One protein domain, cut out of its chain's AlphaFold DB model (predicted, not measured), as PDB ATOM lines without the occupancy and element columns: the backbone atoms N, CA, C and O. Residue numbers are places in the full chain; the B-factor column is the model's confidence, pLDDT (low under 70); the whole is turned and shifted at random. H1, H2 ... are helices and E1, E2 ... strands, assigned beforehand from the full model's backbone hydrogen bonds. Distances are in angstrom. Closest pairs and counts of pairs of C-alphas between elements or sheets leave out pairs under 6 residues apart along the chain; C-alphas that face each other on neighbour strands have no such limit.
ATOM      1  N   PHE A  24     -41.987 -23.534  40.926       94.06
ATOM      2  CA  PHE A  24     -41.720 -22.328  41.692       94.06
ATOM      3  C   PHE A  24     -40.366 -21.748  41.322       94.06
ATOM      4  O   PHE A  24     -39.376 -22.467  41.202       94.06
ATOM      5  N   VAL A  25     -40.303 -20.430  41.237       95.19
ATOM      6  CA  VAL A  25     -39.051 -19.682  41.242       95.19
ATOM      7  C   VAL A  25     -39.119 -18.717  42.408       95.19
ATOM      8  O   VAL A  25     -40.023 -17.891  42.480       95.19
ATOM      9  N   SER A  26     -38.197 -18.844  43.356       94.81
ATOM     10  CA  SER A  26     -38.147 -17.984  44.534       94.81
ATOM     11  C   SER A  26     -36.879 -17.148  44.513       94.81
ATOM     12  O   SER A  26     -35.778 -17.696  44.507       94.81
ATOM     13  N   LEU A  27     -37.050 -15.827  44.478       94.19
ATOM     14  CA  LEU A  27     -35.977 -14.845  44.381       94.19
ATOM     15  C   LEU A  27     -36.093 -13.786  45.478       94.19
ATOM     16  O   LEU A  27     -37.186 -13.356  45.861       94.19
ATOM     17  N   GLY A  28     -34.949 -13.310  45.948       92.69
ATOM     18  CA  GLY A  28     -34.850 -12.125  46.784       92.69
ATOM     19  C   GLY A  28     -34.018 -12.347  48.039       92.69
ATOM     20  O   GLY A  28     -32.969 -12.987  48.005       92.69
ATOM     21  N   SER A  29     -34.492 -11.785  49.150       89.75
ATOM     22  CA  SER A  29     -33.846 -11.840  50.465       89.75
ATOM     23  C   SER A  29     -33.702 -13.270  51.022       89.75
ATOM     24  O   SER A  29     -34.249 -14.231  50.485       89.75
ATOM     25  N   CYS A  30     -33.043 -13.419  52.175       88.44
ATOM     26  CA  CYS A  30     -32.957 -14.696  52.901       88.44
ATOM     27  C   CYS A  30     -34.330 -15.269  53.318       88.44
ATOM     28  O   CYS A  30     -34.453 -16.448  53.665       88.44
ATOM     29  N   PHE A  31     -35.388 -14.453  53.272       87.81
ATOM     30  CA  PHE A  31     -36.752 -14.937  53.430       87.81
ATOM     31  C   PHE A  31     -37.196 -15.789  52.230       87.81
ATOM     32  O   PHE A  31     -37.825 -16.825  52.445       87.81
ATOM     33  N   ALA A  32     -36.810 -15.431  50.996       91.12
ATOM     34  CA  ALA A  32     -37.025 -16.284  49.822       91.12
ATOM     35  C   ALA A  32     -36.305 -17.627  49.985       91.12
ATOM     36  O   ALA A  32     -36.926 -18.660  49.757       91.12
ATOM     37  N   ASP A  33     -35.067 -17.639  50.495       90.94
ATOM     38  CA  ASP A  33     -34.355 -18.891  50.804       90.94
ATOM     39  C   ASP A  33     -35.142 -19.771  51.776       90.94
ATOM     40  O   ASP A  33     -35.342 -20.962  51.545       90.94
ATOM     41  N   SER A  34     -35.621 -19.172  52.867       91.94
ATOM     42  CA  SER A  34     -36.358 -19.884  53.913       91.94
ATOM     43  C   SER A  34     -37.673 -20.465  53.392       91.94
ATOM     44  O   SER A  34     -38.009 -21.611  53.691       91.94
ATOM     45  N   MET A  35     -38.416 -19.695  52.596       89.88
ATOM     46  CA  MET A  35     -39.689 -20.135  52.024       89.88
ATOM     47  C   MET A  35     -39.493 -21.152  50.899       89.88
ATOM     48  O   MET A  35     -40.183 -22.169  50.867       89.88
ATOM     49  N   GLY A  36     -38.525 -20.931  50.012       93.31
ATOM     50  CA  GLY A  36     -38.218 -21.851  48.925       93.31
ATOM     51  C   GLY A  36     -37.664 -23.187  49.414       93.31
ATOM     52  O   GLY A  36     -38.044 -24.221  48.872       93.31
ATOM     53  N   ARG A  37     -36.866 -23.219  50.494       95.75
ATOM     54  CA  ARG A  37     -36.442 -24.489  51.119       95.75
ATOM     55  C   ARG A  37     -37.629 -25.329  51.567       95.75
ATOM     56  O   ARG A  37     -37.652 -26.519  51.283       95.75
ATOM     57  N   LYS A  38     -38.654 -24.714  52.163       95.19
ATOM     58  CA  LYS A  38     -39.880 -25.434  52.534       95.19
ATOM     59  C   LYS A  38     -40.584 -26.032  51.316       95.19
ATOM     60  O   LYS A  38     -41.084 -27.150  51.402       95.19
ATOM     61  N   LEU A  39     -40.612 -25.334  50.179       94.56
ATOM     62  CA  LEU A  39     -41.163 -25.880  48.931       94.56
ATOM     63  C   LEU A  39     -40.348 -27.092  48.447       94.56
ATOM     64  O   LEU A  39     -40.918 -28.146  48.165       94.56
ATOM     65  N   VAL A  40     -39.018 -26.983  48.446       96.38
ATOM     66  CA  VAL A  40     -38.109 -28.084  48.082       96.38
ATOM     67  C   VAL A  40     -38.284 -29.296  49.009       96.38
ATOM     68  O   VAL A  40     -38.414 -30.427  48.536       96.38
ATOM     69  N   GLU A  41     -38.343 -29.082  50.324       97.12
ATOM     70  CA  GLU A  41     -38.566 -30.127  51.336       97.12
ATOM     71  C   GLU A  41     -39.895 -30.861  51.107       97.12
ATOM     72  O   GLU A  41     -39.952 -32.089  51.198       97.12
ATOM     73  N   ASN A  42     -40.931 -30.124  50.698       94.38
ATOM     74  CA  ASN A  42     -42.244 -30.654  50.325       94.38
ATOM     75  C   ASN A  42     -42.318 -31.150  48.863       94.38
ATOM     76  O   ASN A  42     -43.405 -31.364  48.328       94.38
ATOM     77  N   LYS A  43     -41.164 -31.382  48.217       94.62
ATOM     78  CA  LYS A  43     -41.023 -32.005  46.888       94.62
ATOM     79  C   LYS A  43     -41.687 -31.227  45.754       94.62
ATOM     80  O   LYS A  43     -42.155 -31.828  44.781       94.62
ATOM     81  N   HIS A  56     -32.552  -5.542  46.158       90.12
ATOM     82  CA  HIS A  56     -33.056  -4.381  45.440       90.12
ATOM     83  C   HIS A  56     -33.964  -4.811  44.274       90.12
ATOM     84  O   HIS A  56     -33.514  -5.611  43.449       90.12
ATOM     85  N   PRO A  57     -35.203  -4.289  44.156       89.44
ATOM     86  CA  PRO A  57     -36.142  -4.679  43.100       89.44
ATOM     87  C   PRO A  57     -35.558  -4.564  41.695       89.44
ATOM     88  O   PRO A  57     -35.579  -5.531  40.944       89.44
ATOM     89  N   PHE A  58     -34.945  -3.419  41.388       87.88
ATOM     90  CA  PHE A  58     -34.321  -3.175  40.088       87.88
ATOM     91  C   PHE A  58     -33.271  -4.237  39.721       87.88
ATOM     92  O   PHE A  58     -33.297  -4.753  38.612       87.88
ATOM     93  N   ALA A  59     -32.409  -4.631  40.667       90.00
ATOM     94  CA  ALA A  59     -31.396  -5.658  40.429       90.00
ATOM     95  C   ALA A  59     -32.034  -7.020  40.121       90.00
ATOM     96  O   ALA A  59     -31.627  -7.706  39.191       90.00
ATOM     97  N   ILE A  60     -33.064  -7.408  40.879       91.62
ATOM     98  CA  ILE A  60     -33.764  -8.682  40.669       91.62
ATOM     99  C   ILE A  60     -34.464  -8.691  39.305       91.62
ATOM    100  O   ILE A  60     -34.349  -9.667  38.567       91.62
ATOM    101  N   PHE A  61     -35.170  -7.614  38.958       90.56
ATOM    102  CA  PHE A  61     -35.915  -7.534  37.701       90.56
ATOM    103  C   PHE A  61     -34.992  -7.467  36.493       90.56
ATOM    104  O   PHE A  61     -35.285  -8.092  35.480       90.56
ATOM    105  N   ASP A  62     -33.857  -6.776  36.597       89.44
ATOM    106  CA  ASP A  62     -32.883  -6.742  35.515       89.44
ATOM    107  C   ASP A  62     -32.323  -8.137  35.210       89.44
ATOM    108  O   ASP A  62     -32.300  -8.548  34.052       89.44
ATOM    109  N   LEU A  63     -31.986  -8.927  36.235       90.50
ATOM    110  CA  LEU A  63     -31.490 -10.296  36.047       90.50
ATOM    111  C   LEU A  63     -32.552 -11.269  35.509       90.50
ATOM    112  O   LEU A  63     -32.191 -12.298  34.938       90.50
ATOM    113  N   LEU A  64     -33.840 -10.951  35.658       90.31
ATOM    114  CA  LEU A  64     -34.942 -11.738  35.099       90.31
ATOM    115  C   LEU A  64     -35.176 -11.497  33.602       90.31
ATOM    116  O   LEU A  64     -35.730 -12.372  32.940       90.31
ATOM    117  N   LYS A  65     -34.727 -10.366  33.045       87.94
ATOM    118  CA  LYS A  65     -34.909 -10.066  31.615       87.94
ATOM    119  C   LYS A  65     -34.172 -11.084  30.749       87.94
ATOM    120  O   LYS A  65     -32.978 -11.336  30.944       87.94
ATOM    121  N   LYS A  66     -34.810 -11.573  29.679       78.00
ATOM    122  CA  LYS A  66     -34.172 -12.530  28.752       78.00
ATOM    123  C   LYS A  66     -32.862 -12.002  28.160       78.00
ATOM    124  O   LYS A  66     -31.892 -12.747  28.036       78.00
ATOM    125  N   LYS A  67     -32.798 -10.705  27.851       80.69
ATOM    126  CA  LYS A  67     -31.623 -10.048  27.251       80.69
ATOM    127  C   LYS A  67     -30.581  -9.544  28.258       80.69
ATOM    128  O   LYS A  67     -29.621  -8.911  27.838       80.69
ATOM    129  N   SER A  68     -30.747  -9.791  29.560       81.50
ATOM    130  CA  SER A  68     -29.758  -9.349  30.552       81.50
ATOM    131  C   SER A  68     -28.387  -9.999  30.323       81.50
ATOM    132  O   SER A  68     -28.287 -11.175  29.971       81.50
ATOM    133  N   GLY A  69     -27.324  -9.227  30.505       87.62
ATOM    134  CA  GLY A  69     -25.946  -9.681  30.353       87.62
ATOM    135  C   GLY A  69     -25.100  -9.281  31.555       87.62
ATOM    136  O   GLY A  69     -25.518  -8.465  32.385       87.62
ATOM    137  N   LEU A  70     -23.908  -9.863  31.632       92.44
ATOM    138  CA  LEU A  70     -22.859  -9.406  32.535       92.44
ATOM    139  C   LEU A  70     -21.999  -8.385  31.797       92.44
ATOM    140  O   LEU A  70     -21.703  -8.563  30.619       92.44
ATOM    141  N   ASP A  71     -21.661  -7.300  32.481       92.69
ATOM    142  CA  ASP A  71     -20.829  -6.244  31.917       92.69
ATOM    143  C   ASP A  71     -19.368  -6.562  32.231       92.69
ATOM    144  O   ASP A  71     -19.011  -6.766  33.392       92.69
ATOM    145  N   GLU A  72     -18.530  -6.587  31.198       93.69
ATOM    146  CA  GLU A  72     -17.088  -6.810  31.300       93.69
ATOM    147  C   GLU A  72     -16.422  -5.914  32.349       93.69
ATOM    148  O   GLU A  72     -15.582  -6.379  33.120       93.69
ATOM    149  N   ALA A  73     -16.836  -4.647  32.421       94.88
ATOM    150  CA  ALA A  73     -16.257  -3.661  33.328       94.88
ATOM    151  C   ALA A  73     -16.590  -3.924  34.807       94.88
ATOM    152  O   ALA A  73     -15.978  -3.332  35.694       94.88
ATOM    153  N   LEU A  74     -17.558  -4.802  35.090       96.69
ATOM    154  CA  LEU A  74     -18.041  -5.086  36.442       96.69
ATOM    155  C   LEU A  74     -17.501  -6.395  37.026       96.69
ATOM    156  O   LEU A  74     -17.882  -6.776  38.142       96.69
ATOM    157  N   PHE A  75     -16.622  -7.078  36.296       97.50
ATOM    158  CA  PHE A  75     -15.866  -8.198  36.825       97.50
ATOM    159  C   PHE A  75     -14.722  -7.729  37.710       97.50
ATOM    160  O   PHE A  75     -14.094  -6.697  37.486       97.50
ATOM    161  N   LEU A  76     -14.439  -8.533  38.725       96.00
ATOM    162  CA  LEU A  76     -13.326  -8.315  39.626       96.00
ATOM    163  C   LEU A  76     -12.729  -9.653  40.040       96.00
ATOM    164  O   LEU A  76     -13.426 -10.667  40.131       96.00
ATOM    165  N   GLU A  77     -11.435  -9.631  40.322       95.19
ATOM    166  CA  GLU A  77     -10.688 -10.782  40.799       95.19
ATOM    167  C   GLU A  77     -10.142 -10.498  42.197       95.19
ATOM    168  O   GLU A  77      -9.580  -9.434  42.462       95.19
ATOM    169  N   HIS A  78     -10.347 -11.444  43.108       91.06
ATOM    170  CA  HIS A  78      -9.833 -11.379  44.469       91.06
ATOM    171  C   HIS A  78      -9.655 -12.796  45.021       91.06
ATOM    172  O   HIS A  78     -10.524 -13.644  44.817       91.06
ATOM    173  N   ASP A  79      -8.548 -13.060  45.715       89.44
ATOM    174  CA  ASP A  79      -8.214 -14.380  46.274       89.44
ATOM    175  C   ASP A  79      -8.328 -15.528  45.247       89.44
ATOM    176  O   ASP A  79      -8.949 -16.554  45.525       89.44
ATOM    177  N   GLU A  80      -7.784 -15.336  44.036       93.12
ATOM    178  CA  GLU A  80      -7.824 -16.316  42.926       93.12
ATOM    179  C   GLU A  80      -9.253 -16.727  42.509       93.12
ATOM    180  O   GLU A  80      -9.509 -17.830  42.010       93.12
ATOM    181  N   ARG A  81     -10.226 -15.845  42.755       96.69
ATOM    182  CA  ARG A  81     -11.625 -16.037  42.382       96.69
ATOM    183  C   ARG A  81     -12.151 -14.846  41.612       96.69
ATOM    184  O   ARG A  81     -11.859 -13.695  41.927       96.69
ATOM    185  N   ILE A  82     -13.015 -15.152  40.657       97.94
ATOM    186  CA  ILE A  82     -13.766 -14.186  39.875       97.94
ATOM    187  C   ILE A  82     -15.105 -13.917  40.555       97.94
ATOM    188  O   ILE A  82     -15.843 -14.847  40.905       97.94
ATOM    189  N   TYR A  83     -15.420 -12.635  40.690       97.62
ATOM    190  CA  TYR A  83     -16.702 -12.112  41.139       97.62
ATOM    191  C   TYR A  83     -17.254 -11.129  40.104       97.62
ATOM    192  O   TYR A  83     -16.560 -10.705  39.180       97.62
ATOM    193  N   HIS A  84     -18.509 -10.734  40.298       97.50
ATOM    194  CA  HIS A  84     -19.158  -9.698  39.506       97.50
ATOM    195  C   HIS A  84     -19.954  -8.776  40.429       97.50
ATOM    196  O   HIS A  84     -20.685  -9.258  41.297       97.50
ATOM    197  N   TYR A  85     -19.864  -7.456  40.256       96.88
ATOM    198  CA  TYR A  85     -20.531  -6.503  41.157       96.88
ATOM    199  C   TYR A  85     -22.062  -6.634  41.183       96.88
ATOM    200  O   TYR A  85     -22.689  -6.386  42.212       96.88
ATOM    201  N   ARG A  86     -22.683  -7.072  40.079       95.56
ATOM    202  CA  ARG A  86     -24.139  -7.336  40.011       95.56
ATOM    203  C   ARG A  86     -24.592  -8.591  40.765       95.56
ATOM    204  O   ARG A  86     -25.794  -8.821  40.863       95.56
ATOM    205  N   LEU A  87     -23.665  -9.395  41.292       96.00
ATOM    206  CA  LEU A  87     -23.973 -10.667  41.939       96.00
ATOM    207  C   LEU A  87     -23.393 -10.747  43.361       96.00
ATOM    208  O   LEU A  87     -22.369 -10.127  43.660       96.00
ATOM    209  N   PRO A  88     -24.039 -11.487  44.279       94.56
ATOM    210  CA  PRO A  88     -23.547 -11.656  45.640       94.56
ATOM    211  C   PRO A  88     -22.242 -12.459  45.667       94.56
ATOM    212  O   PRO A  88     -22.005 -13.298  44.807       94.56
ATOM    213  N   LYS A  89     -21.433 -12.289  46.722       93.69
ATOM    214  CA  LYS A  89     -20.135 -12.980  46.888       93.69
ATOM    215  C   LYS A  89     -20.206 -14.513  46.754       93.69
ATOM    216  O   LYS A  89     -19.247 -15.137  46.305       93.69
ATOM    217  N   VAL A  90     -21.331 -15.127  47.142       93.62
ATOM    218  CA  VAL A  90     -21.537 -16.582  47.004       93.62
ATOM    219  C   VAL A  90     -21.512 -17.032  45.537       93.62
ATOM    220  O   VAL A  90     -21.085 -18.145  45.252       93.62
ATOM    221  N   PHE A  91     -21.890 -16.151  44.609       96.12
ATOM    222  CA  PHE A  91     -21.771 -16.376  43.177       96.12
ATOM    223  C   PHE A  91     -20.358 -15.989  42.726       96.12
ATOM    224  O   PHE A  91     -20.052 -14.823  42.485       96.12
ATOM    225  N   SER A  92     -19.463 -16.974  42.675       96.88
ATOM    226  CA  SER A  92     -18.068 -16.794  42.263       96.88
ATOM    227  C   SER A  92     -17.504 -18.061  41.635       96.88
ATOM    228  O   SER A  92     -17.994 -19.164  41.886       96.88
ATOM    229  N   ALA A  93     -16.440 -17.921  40.849       97.75
ATOM    230  CA  ALA A  93     -15.782 -19.040  40.178       97.75
ATOM    231  C   ALA A  93     -14.256 -18.899  40.206       97.75
ATOM    232  O   ALA A  93     -13.736 -17.858  40.590       97.75
ATOM    233  N   LYS A  94     -13.535 -19.956  39.818       97.25
ATOM    234  CA  LYS A  94     -12.061 -19.939  39.722       97.25
ATOM    235  C   LYS A  94     -11.550 -19.300  38.432       97.25
ATOM    236  O   LYS A  94     -10.388 -18.943  38.342       97.25
ATOM    237  N   SER A  95     -12.405 -19.203  37.420       97.19
ATOM    238  CA  SER A  95     -12.061 -18.623  36.131       97.19
ATOM    239  C   SER A  95     -13.234 -17.822  35.586       97.19
ATOM    240  O   SER A  95     -14.389 -18.028  35.976       97.19
ATOM    241  N   ARG A  96     -12.929 -16.907  34.667       96.62
ATOM    242  CA  ARG A  96     -13.926 -16.065  34.009       96.62
ATOM    243  C   ARG A  96     -14.923 -16.895  33.198       96.62
ATOM    244  O   ARG A  96     -16.129 -16.695  33.305       96.62
ATOM    245  N   ILE A  97     -14.403 -17.886  32.480       96.69
ATOM    246  CA  ILE A  97     -15.179 -18.819  31.659       96.69
ATOM    247  C   ILE A  97     -16.151 -19.625  32.530       96.69
ATOM    248  O   ILE A  97     -17.329 -19.748  32.195       96.69
ATOM    249  N   ASP A  98     -15.690 -20.144  33.672       97.75
ATOM    250  CA  ASP A  98     -16.556 -20.892  34.589       97.75
ATOM    251  C   ASP A  98     -17.639 -19.998  35.201       97.75
ATOM    252  O   ASP A  98     -18.773 -20.440  35.379       97.75
ATOM    253  N   PHE A  99     -17.308 -18.739  35.509       98.00
ATOM    254  CA  PHE A  99     -18.273 -17.777  36.036       98.00
ATOM    255  C   PHE A  99     -19.426 -17.560  35.055       98.00
ATOM    256  O   PHE A  99     -20.591 -17.704  35.424       98.00
ATOM    257  N   GLU A 100     -19.101 -17.238  33.805       97.06
ATOM    258  CA  GLU A 100     -20.080 -16.968  32.751       97.06
ATOM    259  C   GLU A 100     -20.909 -18.200  32.417       97.06
ATOM    260  O   GLU A 100     -22.126 -18.104  32.264       97.06
ATOM    261  N   LYS A 101     -20.276 -19.375  32.382       97.25
ATOM    262  CA  LYS A 101     -20.975 -20.644  32.190       97.25
ATOM    263  C   LYS A 101     -21.977 -20.913  33.314       97.25
ATOM    264  O   LYS A 101     -23.115 -21.282  33.029       97.25
ATOM    265  N   ASN A 102     -21.578 -20.723  34.572       97.44
ATOM    266  CA  ASN A 102     -22.466 -20.901  35.722       97.44
ATOM    267  C   ASN A 102     -23.607 -19.877  35.702       97.44
ATOM    268  O   ASN A 102     -24.756 -20.232  35.948       97.44
ATOM    269  N   TRP A 103     -23.301 -18.621  35.369       97.19
ATOM    270  CA  TRP A 103     -24.296 -17.561  35.213       97.19
ATOM    271  C   TRP A 103     -25.339 -17.916  34.157       97.19
ATOM    272  O   TRP A 103     -26.536 -17.884  34.441       97.19
ATOM    273  N   GLN A 104     -24.890 -18.302  32.962       96.44
ATOM    274  CA  GLN A 104     -25.781 -18.662  31.868       96.44
ATOM    275  C   GLN A 104     -26.636 -19.883  32.225       96.44
ATOM    276  O   GLN A 104     -27.838 -19.869  31.989       96.44
ATOM    277  N   MET A 105     -26.048 -20.899  32.866       97.00
ATOM    278  CA  MET A 105     -26.771 -22.089  33.323       97.00
ATOM    279  C   MET A 105     -27.891 -21.749  34.315       97.00
ATOM    280  O   MET A 105     -29.019 -22.213  34.155       97.00
ATOM    281  N   GLU A 106     -27.600 -20.937  35.332       97.00
ATOM    282  CA  GLU A 106     -28.604 -20.529  36.320       97.00
ATOM    283  C   GLU A 106     -29.671 -19.619  35.702       97.00
ATOM    284  O   GLU A 106     -30.856 -19.745  36.020       97.00
ATOM    285  N   LYS A 107     -29.283 -18.759  34.755       95.25
ATOM    286  CA  LYS A 107     -30.224 -17.937  33.999       95.25
ATOM    287  C   LYS A 107     -31.171 -18.774  33.147       95.25
ATOM    288  O   LYS A 107     -32.385 -18.573  33.211       95.25
ATOM    289  N   ASP A 108     -30.649 -19.740  32.402       95.19
ATOM    290  CA  ASP A 108     -31.461 -20.643  31.587       95.19
ATOM    291  C   ASP A 108     -32.409 -21.468  32.462       95.19
ATOM    292  O   ASP A 108     -33.579 -21.632  32.124       95.19
ATOM    293  N   ARG A 109     -31.948 -21.910  33.638       96.12
ATOM    294  CA  ARG A 109     -32.776 -22.619  34.622       96.12
ATOM    295  C   ARG A 109     -33.934 -21.763  35.143       96.12
ATOM    296  O   ARG A 109     -35.045 -22.276  35.289       96.12
ATOM    297  N   VAL A 110     -33.695 -20.482  35.431       94.69
ATOM    298  CA  VAL A 110     -34.750 -19.536  35.834       94.69
ATOM    299  C   VAL A 110     -35.763 -19.354  34.715       94.69
ATOM    300  O   VAL A 110     -36.961 -19.509  34.948       94.69
ATOM    301  N   LEU A 111     -35.289 -19.042  33.508       92.19
ATOM    302  CA  LEU A 111     -36.158 -18.772  32.367       92.19
ATOM    303  C   LEU A 111     -36.967 -20.011  31.966       92.19
ATOM    304  O   LEU A 111     -38.160 -19.887  31.698       92.19
ATOM    305  N   ASP A 112     -36.372 -21.207  31.993       93.00
ATOM    306  CA  ASP A 112     -37.093 -22.457  31.736       93.00
ATOM    307  C   ASP A 112     -38.197 -22.694  32.771       93.00
ATOM    308  O   ASP A 112     -39.342 -22.959  32.399       93.00
ATOM    309  N   ALA A 113     -37.890 -22.546  34.064       92.50
ATOM    310  CA  ALA A 113     -38.866 -22.740  35.133       92.50
ATOM    311  C   ALA A 113     -40.023 -21.735  35.058       92.50
ATOM    312  O   ALA A 113     -41.177 -22.114  35.252       92.50
ATOM    313  N   LEU A 114     -39.729 -20.474  34.735       89.44
ATOM    314  CA  LEU A 114     -40.743 -19.440  34.550       89.44
ATOM    315  C   LEU A 114     -41.527 -19.601  33.237       89.44
ATOM    316  O   LEU A 114     -42.659 -19.142  33.150       89.44
ATOM    317  N   SER A 115     -40.982 -20.270  32.219       88.12
ATOM    318  CA  SER A 115     -41.702 -20.529  30.963       88.12
ATOM    319  C   SER A 115     -42.786 -21.610  31.084       88.12
ATOM    320  O   SER A 115     -43.618 -21.754  30.186       88.12
ATOM    321  N   LYS A 116     -42.797 -22.388  32.179       86.69
ATOM    322  CA  LYS A 116     -43.781 -23.460  32.380       86.69
ATOM    323  C   LYS A 116     -45.190 -22.875  32.590       86.69
ATOM    324  O   LYS A 116     -45.315 -21.889  33.316       86.69
ATOM    325  N   PRO A 117     -46.255 -23.503  32.044       81.50
ATOM    326  CA  PRO A 117     -47.635 -23.018  32.165       81.50
ATOM    327  C   PRO A 117     -48.115 -22.766  33.601       81.50
ATOM    328  O   PRO A 117     -48.836 -21.809  33.826       81.50
ATOM    329  N   ASN A 118     -47.674 -23.584  34.563       86.06
ATOM    330  CA  ASN A 118     -48.037 -23.471  35.983       86.06
ATOM    331  C   ASN A 118     -46.863 -22.940  36.816       86.06
ATOM    332  O   ASN A 118     -46.528 -23.475  37.877       86.06
ATOM    333  N   SER A 119     -46.163 -21.937  36.287       88.56
ATOM    334  CA  SER A 119     -45.055 -21.306  36.994       88.56
ATOM    335  C   SER A 119     -45.551 -20.292  38.030       88.56
ATOM    336  O   SER A 119     -46.522 -19.566  37.827       88.56
ATOM    337  N   VAL A 120     -44.873 -20.259  39.174       89.12
ATOM    338  CA  VAL A 120     -45.167 -19.366  40.297       89.12
ATOM    339  C   VAL A 120     -43.893 -18.624  40.662       89.12
ATOM    340  O   VAL A 120     -42.895 -19.237  41.051       89.12
ATOM    341  N   LEU A 121     -43.933 -17.298  40.576       91.00
ATOM    342  CA  LEU A 121     -42.810 -16.437  40.927       91.00
ATOM    343  C   LEU A 121     -43.013 -15.863  42.337       91.00
ATOM    344  O   LEU A 121     -43.942 -15.102  42.603       91.00
ATOM    345  N   ILE A 122     -42.119 -16.215  43.257       90.19
ATOM    346  CA  ILE A 122     -42.090 -15.706  44.630       90.19
ATOM    347  C   ILE A 122     -40.960 -14.686  44.747       90.19
ATOM    348  O   ILE A 122     -39.789 -15.032  44.616       90.19
ATOM    349  N   LEU A 123     -41.305 -13.440  45.056       89.19
ATOM    350  CA  LEU A 123     -40.373 -12.326  45.195       89.19
ATOM    351  C   LEU A 123     -40.359 -11.804  46.629       89.19
ATOM    352  O   LEU A 123     -41.390 -11.418  47.179       89.19
ATOM    353  N   THR A 124     -39.175 -11.730  47.234       89.00
ATOM    354  CA  THR A 124     -38.996 -11.116  48.560       89.00
ATOM    355  C   THR A 124     -38.043  -9.928  48.456       89.00
ATOM    356  O   THR A 124     -36.821 -10.053  48.518       89.00
ATOM    357  N   LEU A 125     -38.623  -8.752  48.231       87.31
ATOM    358  CA  LEU A 125     -37.922  -7.506  47.935       87.31
ATOM    359  C   LEU A 125     -37.584  -6.780  49.241       87.31
ATOM    360  O   LEU A 125     -38.433  -6.682  50.123       87.31
ATOM    361  N   GLY A 126     -36.353  -6.295  49.399       75.50
ATOM    362  CA  GLY A 126     -35.806  -5.989  50.727       75.50
ATOM    363  C   GLY A 126     -35.290  -4.571  50.964       75.50
ATOM    364  O   GLY A 126     -35.126  -4.203  52.122       75.50
ATOM    365  N   SER A 127     -35.010  -3.778  49.928       78.88
ATOM    366  CA  SER A 127     -34.360  -2.471  50.103       78.88
ATOM    367  C   SER A 127     -34.702  -1.506  48.972       78.88
ATOM    368  O   SER A 127     -34.711  -1.914  47.816       78.88
ATOM    369  N   SER A 128     -34.917  -0.231  49.307       86.38
ATOM    370  CA  SER A 128     -34.935   0.889  48.350       86.38
ATOM    371  C   SER A 128     -33.563   1.551  48.208       86.38
ATOM    372  O   SER A 128     -33.440   2.582  47.564       86.38
ATOM    373  N   GLU A 157     -41.470   5.130  42.371       89.12
ATOM    374  CA  GLU A 157     -41.882   5.255  40.980       89.12
ATOM    375  C   GLU A 157     -40.940   4.474  40.061       89.12
ATOM    376  O   GLU A 157     -41.411   3.687  39.246       89.12
ATOM    377  N   ASP A 158     -39.625   4.587  40.265       87.81
ATOM    378  CA  ASP A 158     -38.620   3.864  39.478       87.81
ATOM    379  C   ASP A 158     -38.679   2.353  39.741       87.81
ATOM    380  O   ASP A 158     -38.604   1.537  38.818       87.81
ATOM    381  N   MET A 159     -38.880   1.949  41.003       87.25
ATOM    382  CA  MET A 159     -39.061   0.535  41.352       87.25
ATOM    383  C   MET A 159     -40.351  -0.044  40.748       87.25
ATOM    384  O   MET A 159     -40.358  -1.190  40.294       87.25
ATOM    385  N   LEU A 160     -41.435   0.740  40.724       85.81
ATOM    386  CA  LEU A 160     -42.703   0.369  40.093       85.81
ATOM    387  C   LEU A 160     -42.603   0.362  38.567       85.81
ATOM    388  O   LEU A 160     -43.207  -0.507  37.938       85.81
ATOM    389  N   SER A 161     -41.832   1.275  37.973       86.62
ATOM    390  CA  SER A 161     -41.539   1.266  36.541       86.62
ATOM    391  C   SER A 161     -40.809  -0.015  36.179       86.62
ATOM    392  O   SER A 161     -41.280  -0.749  35.326       86.62
ATOM    393  N   SER A 162     -39.748  -0.373  36.911       84.75
ATOM    394  CA  SER A 162     -39.004  -1.607  36.641       84.75
ATOM    395  C   SER A 162     -39.846  -2.875  36.829       84.75
ATOM    396  O   SER A 162     -39.619  -3.855  36.121       84.75
ATOM    397  N   TRP A 163     -40.805  -2.877  37.766       84.31
ATOM    398  CA  TRP A 163     -41.807  -3.943  37.875       84.31
ATOM    399  C   TRP A 163     -42.693  -3.974  36.629       84.31
ATOM    400  O   TRP A 163     -42.902  -5.021  36.026       84.31
ATOM    401  N   THR A 164     -43.220  -2.817  36.241       83.81
ATOM    402  CA  THR A 164     -44.119  -2.692  35.094       83.81
ATOM    403  C   THR A 164     -43.411  -3.097  33.811       83.81
ATOM    404  O   THR A 164     -43.969  -3.880  33.067       83.81
ATOM    405  N   ASP A 165     -42.164  -2.700  33.585       82.38
ATOM    406  CA  ASP A 165     -41.392  -3.085  32.402       82.38
ATOM    407  C   ASP A 165     -41.218  -4.603  32.289       82.38
ATOM    408  O   ASP A 165     -41.360  -5.159  31.201       82.38
ATOM    409  N   LEU A 166     -40.970  -5.284  33.416       79.25
ATOM    410  CA  LEU A 166     -40.845  -6.742  33.455       79.25
ATOM    411  C   LEU A 166     -42.171  -7.451  33.114       79.25
ATOM    412  O   LEU A 166     -42.151  -8.527  32.526       79.25
ATOM    413  N   PHE A 167     -43.319  -6.866  33.478       73.81
ATOM    414  CA  PHE A 167     -44.628  -7.529  33.369       73.81
ATOM    415  C   PHE A 167     -45.588  -6.941  32.311       73.81
ATOM    416  O   PHE A 167     -46.583  -7.587  31.988       73.81
ATOM    417  N   ALA A 168     -45.334  -5.746  31.769       64.62
ATOM    418  CA  ALA A 168     -46.235  -4.987  30.886       64.62
ATOM    419  C   ALA A 168     -45.680  -4.747  29.464       64.62
ATOM    420  O   ALA A 168     -46.424  -4.302  28.591       64.62
ATOM    421  N   GLY A 169     -44.399  -5.028  29.200       49.00
ATOM    422  CA  GLY A 169     -43.737  -4.733  27.923       49.00
ATOM    423  C   GLY A 169     -43.990  -5.759  26.808       49.00
ATOM    424  O   GLY A 169     -43.570  -6.909  26.887       49.00
ATOM    425  N   GLY A 170     -44.616  -5.313  25.715       39.34
ATOM    426  CA  GLY A 170     -44.881  -6.056  24.477       39.34
ATOM    427  C   GLY A 170     -43.659  -6.430  23.621       39.34
ATOM    428  O   GLY A 170     -43.519  -5.940  22.505       39.34
ATOM    429  N   THR A 171     -42.849  -7.395  24.063       36.50
ATOM    430  CA  THR A 171     -42.004  -8.219  23.169       36.50
ATOM    431  C   THR A 171     -42.136  -9.696  23.524       36.50
ATOM    432  O   THR A 171     -41.193 -10.331  23.985       36.50
ATOM    433  N   GLY A 172     -43.337 -10.236  23.309       37.28
ATOM    434  CA  GLY A 172     -43.686 -11.606  23.674       37.28
ATOM    435  C   GLY A 172     -43.974 -11.712  25.166       37.28
ATOM    436  O   GLY A 172     -43.257 -11.153  25.984       37.28
ATOM    437  N   ARG A 173     -45.046 -12.416  25.532       44.34
ATOM    438  CA  ARG A 173     -45.256 -12.848  26.917       44.34
ATOM    439  C   ARG A 173     -43.959 -13.532  27.368       44.34
ATOM    440  O   ARG A 173     -43.669 -14.610  26.855       44.34
ATOM    441  N   GLU A 174     -43.147 -12.903  28.224       50.75
ATOM    442  CA  GLU A 174     -41.907 -13.557  28.678       50.75
ATOM    443  C   GLU A 174     -42.257 -14.823  29.466       50.75
ATOM    444  O   GLU A 174     -41.530 -15.810  29.382       50.75
ATOM    445  N   PHE A 175     -43.438 -14.845  30.097       48.66
ATOM    446  CA  PHE A 175     -43.953 -15.979  30.846       48.66
ATOM    447  C   PHE A 175     -45.474 -16.175  30.632       48.66
ATOM    448  O   PHE A 175     -46.178 -15.192  30.371       48.66
ATOM    449  N   PRO A 176     -46.000 -17.419  30.680       45.91
ATOM    450  CA  PRO A 176     -47.443 -17.704  30.630       45.91
ATOM    451  C   PRO A 176     -48.180 -17.122  31.854       45.91
ATOM    452  O   PRO A 176     -47.565 -16.442  32.666       45.91
ATOM    453  N   GLU A 177     -49.499 -17.329  31.981       48.34
ATOM    454  CA  GLU A 177     -50.264 -16.865  33.155       48.34
ATOM    455  C   GLU A 177     -49.551 -17.249  34.464       48.34
ATOM    456  O   GLU A 177     -49.458 -18.423  34.810       48.34
ATOM    457  N   GLN A 178     -49.010 -16.252  35.171       54.50
ATOM    458  CA  GLN A 178     -48.188 -16.455  36.359       54.50
ATOM    459  C   GLN A 178     -48.897 -15.954  37.612       54.50
ATOM    460  O   GLN A 178     -49.383 -14.821  37.690       54.50
ATOM    461  N   GLU A 179     -48.879 -16.786  38.650       52.28
ATOM    462  CA  GLU A 179     -49.158 -16.325  40.002       52.28
ATOM    463  C   GLU A 179     -47.875 -15.730  40.595       52.28
ATOM    464  O   GLU A 179     -46.892 -16.436  40.828       52.28
ATOM    465  N   SER A 180     -47.888 -14.419  40.852       54.81
ATOM    466  CA  SER A 180     -46.767 -13.710  41.473       54.81
ATOM    467  C   SER A 180     -47.081 -13.378  42.932       54.81
ATOM    468  O   SER A 180     -48.060 -12.697  43.246       54.81
ATOM    469  N   ILE A 181     -46.227 -13.827  43.849       58.25
ATOM    470  CA  ILE A 181     -46.324 -13.499  45.276       58.25
ATOM    471  C   ILE A 181     -45.152 -12.597  45.629       58.25
ATOM    472  O   ILE A 181     -44.015 -13.057  45.688       58.25
ATOM    473  N   ALA A 182     -45.425 -11.318  45.892       56.34
ATOM    474  CA  ALA A 182     -44.405 -10.355  46.281       56.34
ATOM    475  C   ALA A 182     -44.576  -9.918  47.743       56.34
ATOM    476  O   ALA A 182     -45.644  -9.482  48.183       56.34
ATOM    477  N   SER A 183     -43.494  -9.977  48.515       54.47
ATOM    478  CA  SER A 183     -43.411  -9.328  49.825       54.47
ATOM    479  C   SER A 183     -42.377  -8.211  49.779       54.47
ATOM    480  O   SER A 183     -41.231  -8.466  49.405       54.47
ATOM    481  N   LEU A 184     -42.759  -7.003  50.195       48.06
ATOM    482  CA  LEU A 184     -41.838  -5.887  50.395       48.06
ATOM    483  C   LEU A 184     -41.420  -5.810  51.871       48.06
ATOM    484  O   LEU A 184     -42.261  -5.818  52.776       48.06
ATOM    485  N   GLY A 185     -40.112  -5.721  52.106       41.41
ATOM    486  CA  GLY A 185     -39.515  -5.369  53.390       41.41
ATOM    487  C   GLY A 185     -39.888  -3.943  53.814       41.41
ATOM    488  O   GLY A 185     -40.235  -3.096  52.992       41.41
ATOM    489  N   ARG A 186     -39.864  -3.680  55.125       37.84
ATOM    490  CA  ARG A 186     -40.352  -2.429  55.730       37.84
ATOM    491  C   ARG A 186     -39.614  -1.193  55.196       37.84
ATOM    492  O   ARG A 186     -38.413  -1.067  55.396       37.84
TER     493      ARG A 186
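AT A GLANCE: This is residues 24 to 43, 56 to 128 and 157 to 186 of the 202 residues of the protein "GSCFA domain-containing protein" of Proteobacteria bacterium (UniProt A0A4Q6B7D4). A small parallel sheet of E1, E4 and E5 has H1 packed on one face and H2 and the last part of H3 on the other, and H4 packs on H2, away from the sheet. The long helix H3 runs from this sheet out to a small hairpin, E2 and E3, at the far end of the model. The printed part has 123 residues, with four named helices and five named strands in the order E1 H1 H2 E2 E3 H3 E4 H4 E5; the class is mixed, helices and strands. The sheet order is E1 E4 E5, parallel, and E2 and E3 are antiparallel. The whole is compact, with a radius of gyration of the C-alphas of 15.3 A and spans of 42 by 36 by 31 A.

IN THESE COORDINATES: E1, residues 24 to 28, begins at C-alpha 24 (-41.720, -22.328, 41.692). H1 is residues 30 to 41, 16.5 A long, and H2 is residues 57 to 64. E2 is residues 75 to 78 and E3 residues 81 to 84. H3, residues 96 to 115, is 28.3 A long and begins at C-alpha 96 (-13.926, -16.065, 34.009). E4 is residues 119 to 125, 19.0 A, and H4 residues 157 to 168, 15.0 A. E5, residues 179 to 186, is 22.8 A long and ends at C-alpha 186 (-40.352, -2.429, 55.730).

HOW THE PARTS SIT: E4 is the inner strand, with N 27 and O 122 2.9 A apart toward E1 and N 123 and O 181 2.8 A apart toward E5, both within hydrogen-bond range. Helices on both faces of this sheet make three layers. H1 lies over E1 and E4 at a height over the sheet of 9.0 A and runs along the strands; its closest C-alphas to E1 are those of Ala 32 and Ser 26, 5.7 A. H2 and H3 are on the opposite face. The closest C-alphas of H3 and E1 are those of Ala 113 and Val 25, 6.8 A. H2 and H3 only just touch, with 3 pairs of C-alphas within 8 A, the closest those of Leu 64 and Leu 111, 7.6 A. H2 touches H4 at a shallow tilt of 25 degrees, the same way, closest at the C-alphas of Phe 58 and Ser 162, 6.0 A. H4 is not on the sheet. In the hairpin, N 83 and O 76 are 2.9 A apart, within hydrogen-bond range, and the closest C-alphas of E3 and H3 are those of Ile 82 and Arg 96, 6.2 A. Every O i to N i+4 pair is within range in H2, H3 and H4, and 7 of 8 are in H1.

THE WHOLE: The C-alphas farthest apart are those of Asp 79 and Glu 177, 44.1 A. Residues 44 to 55 and 129 to 156 are not printed; the gaps between C-alphas are 28.8 A and 11.0 A. The link from E3 to H3 is long. Residues 168 to 186 are under 70 in pLDDT, and the mean of the printed part is 84.9.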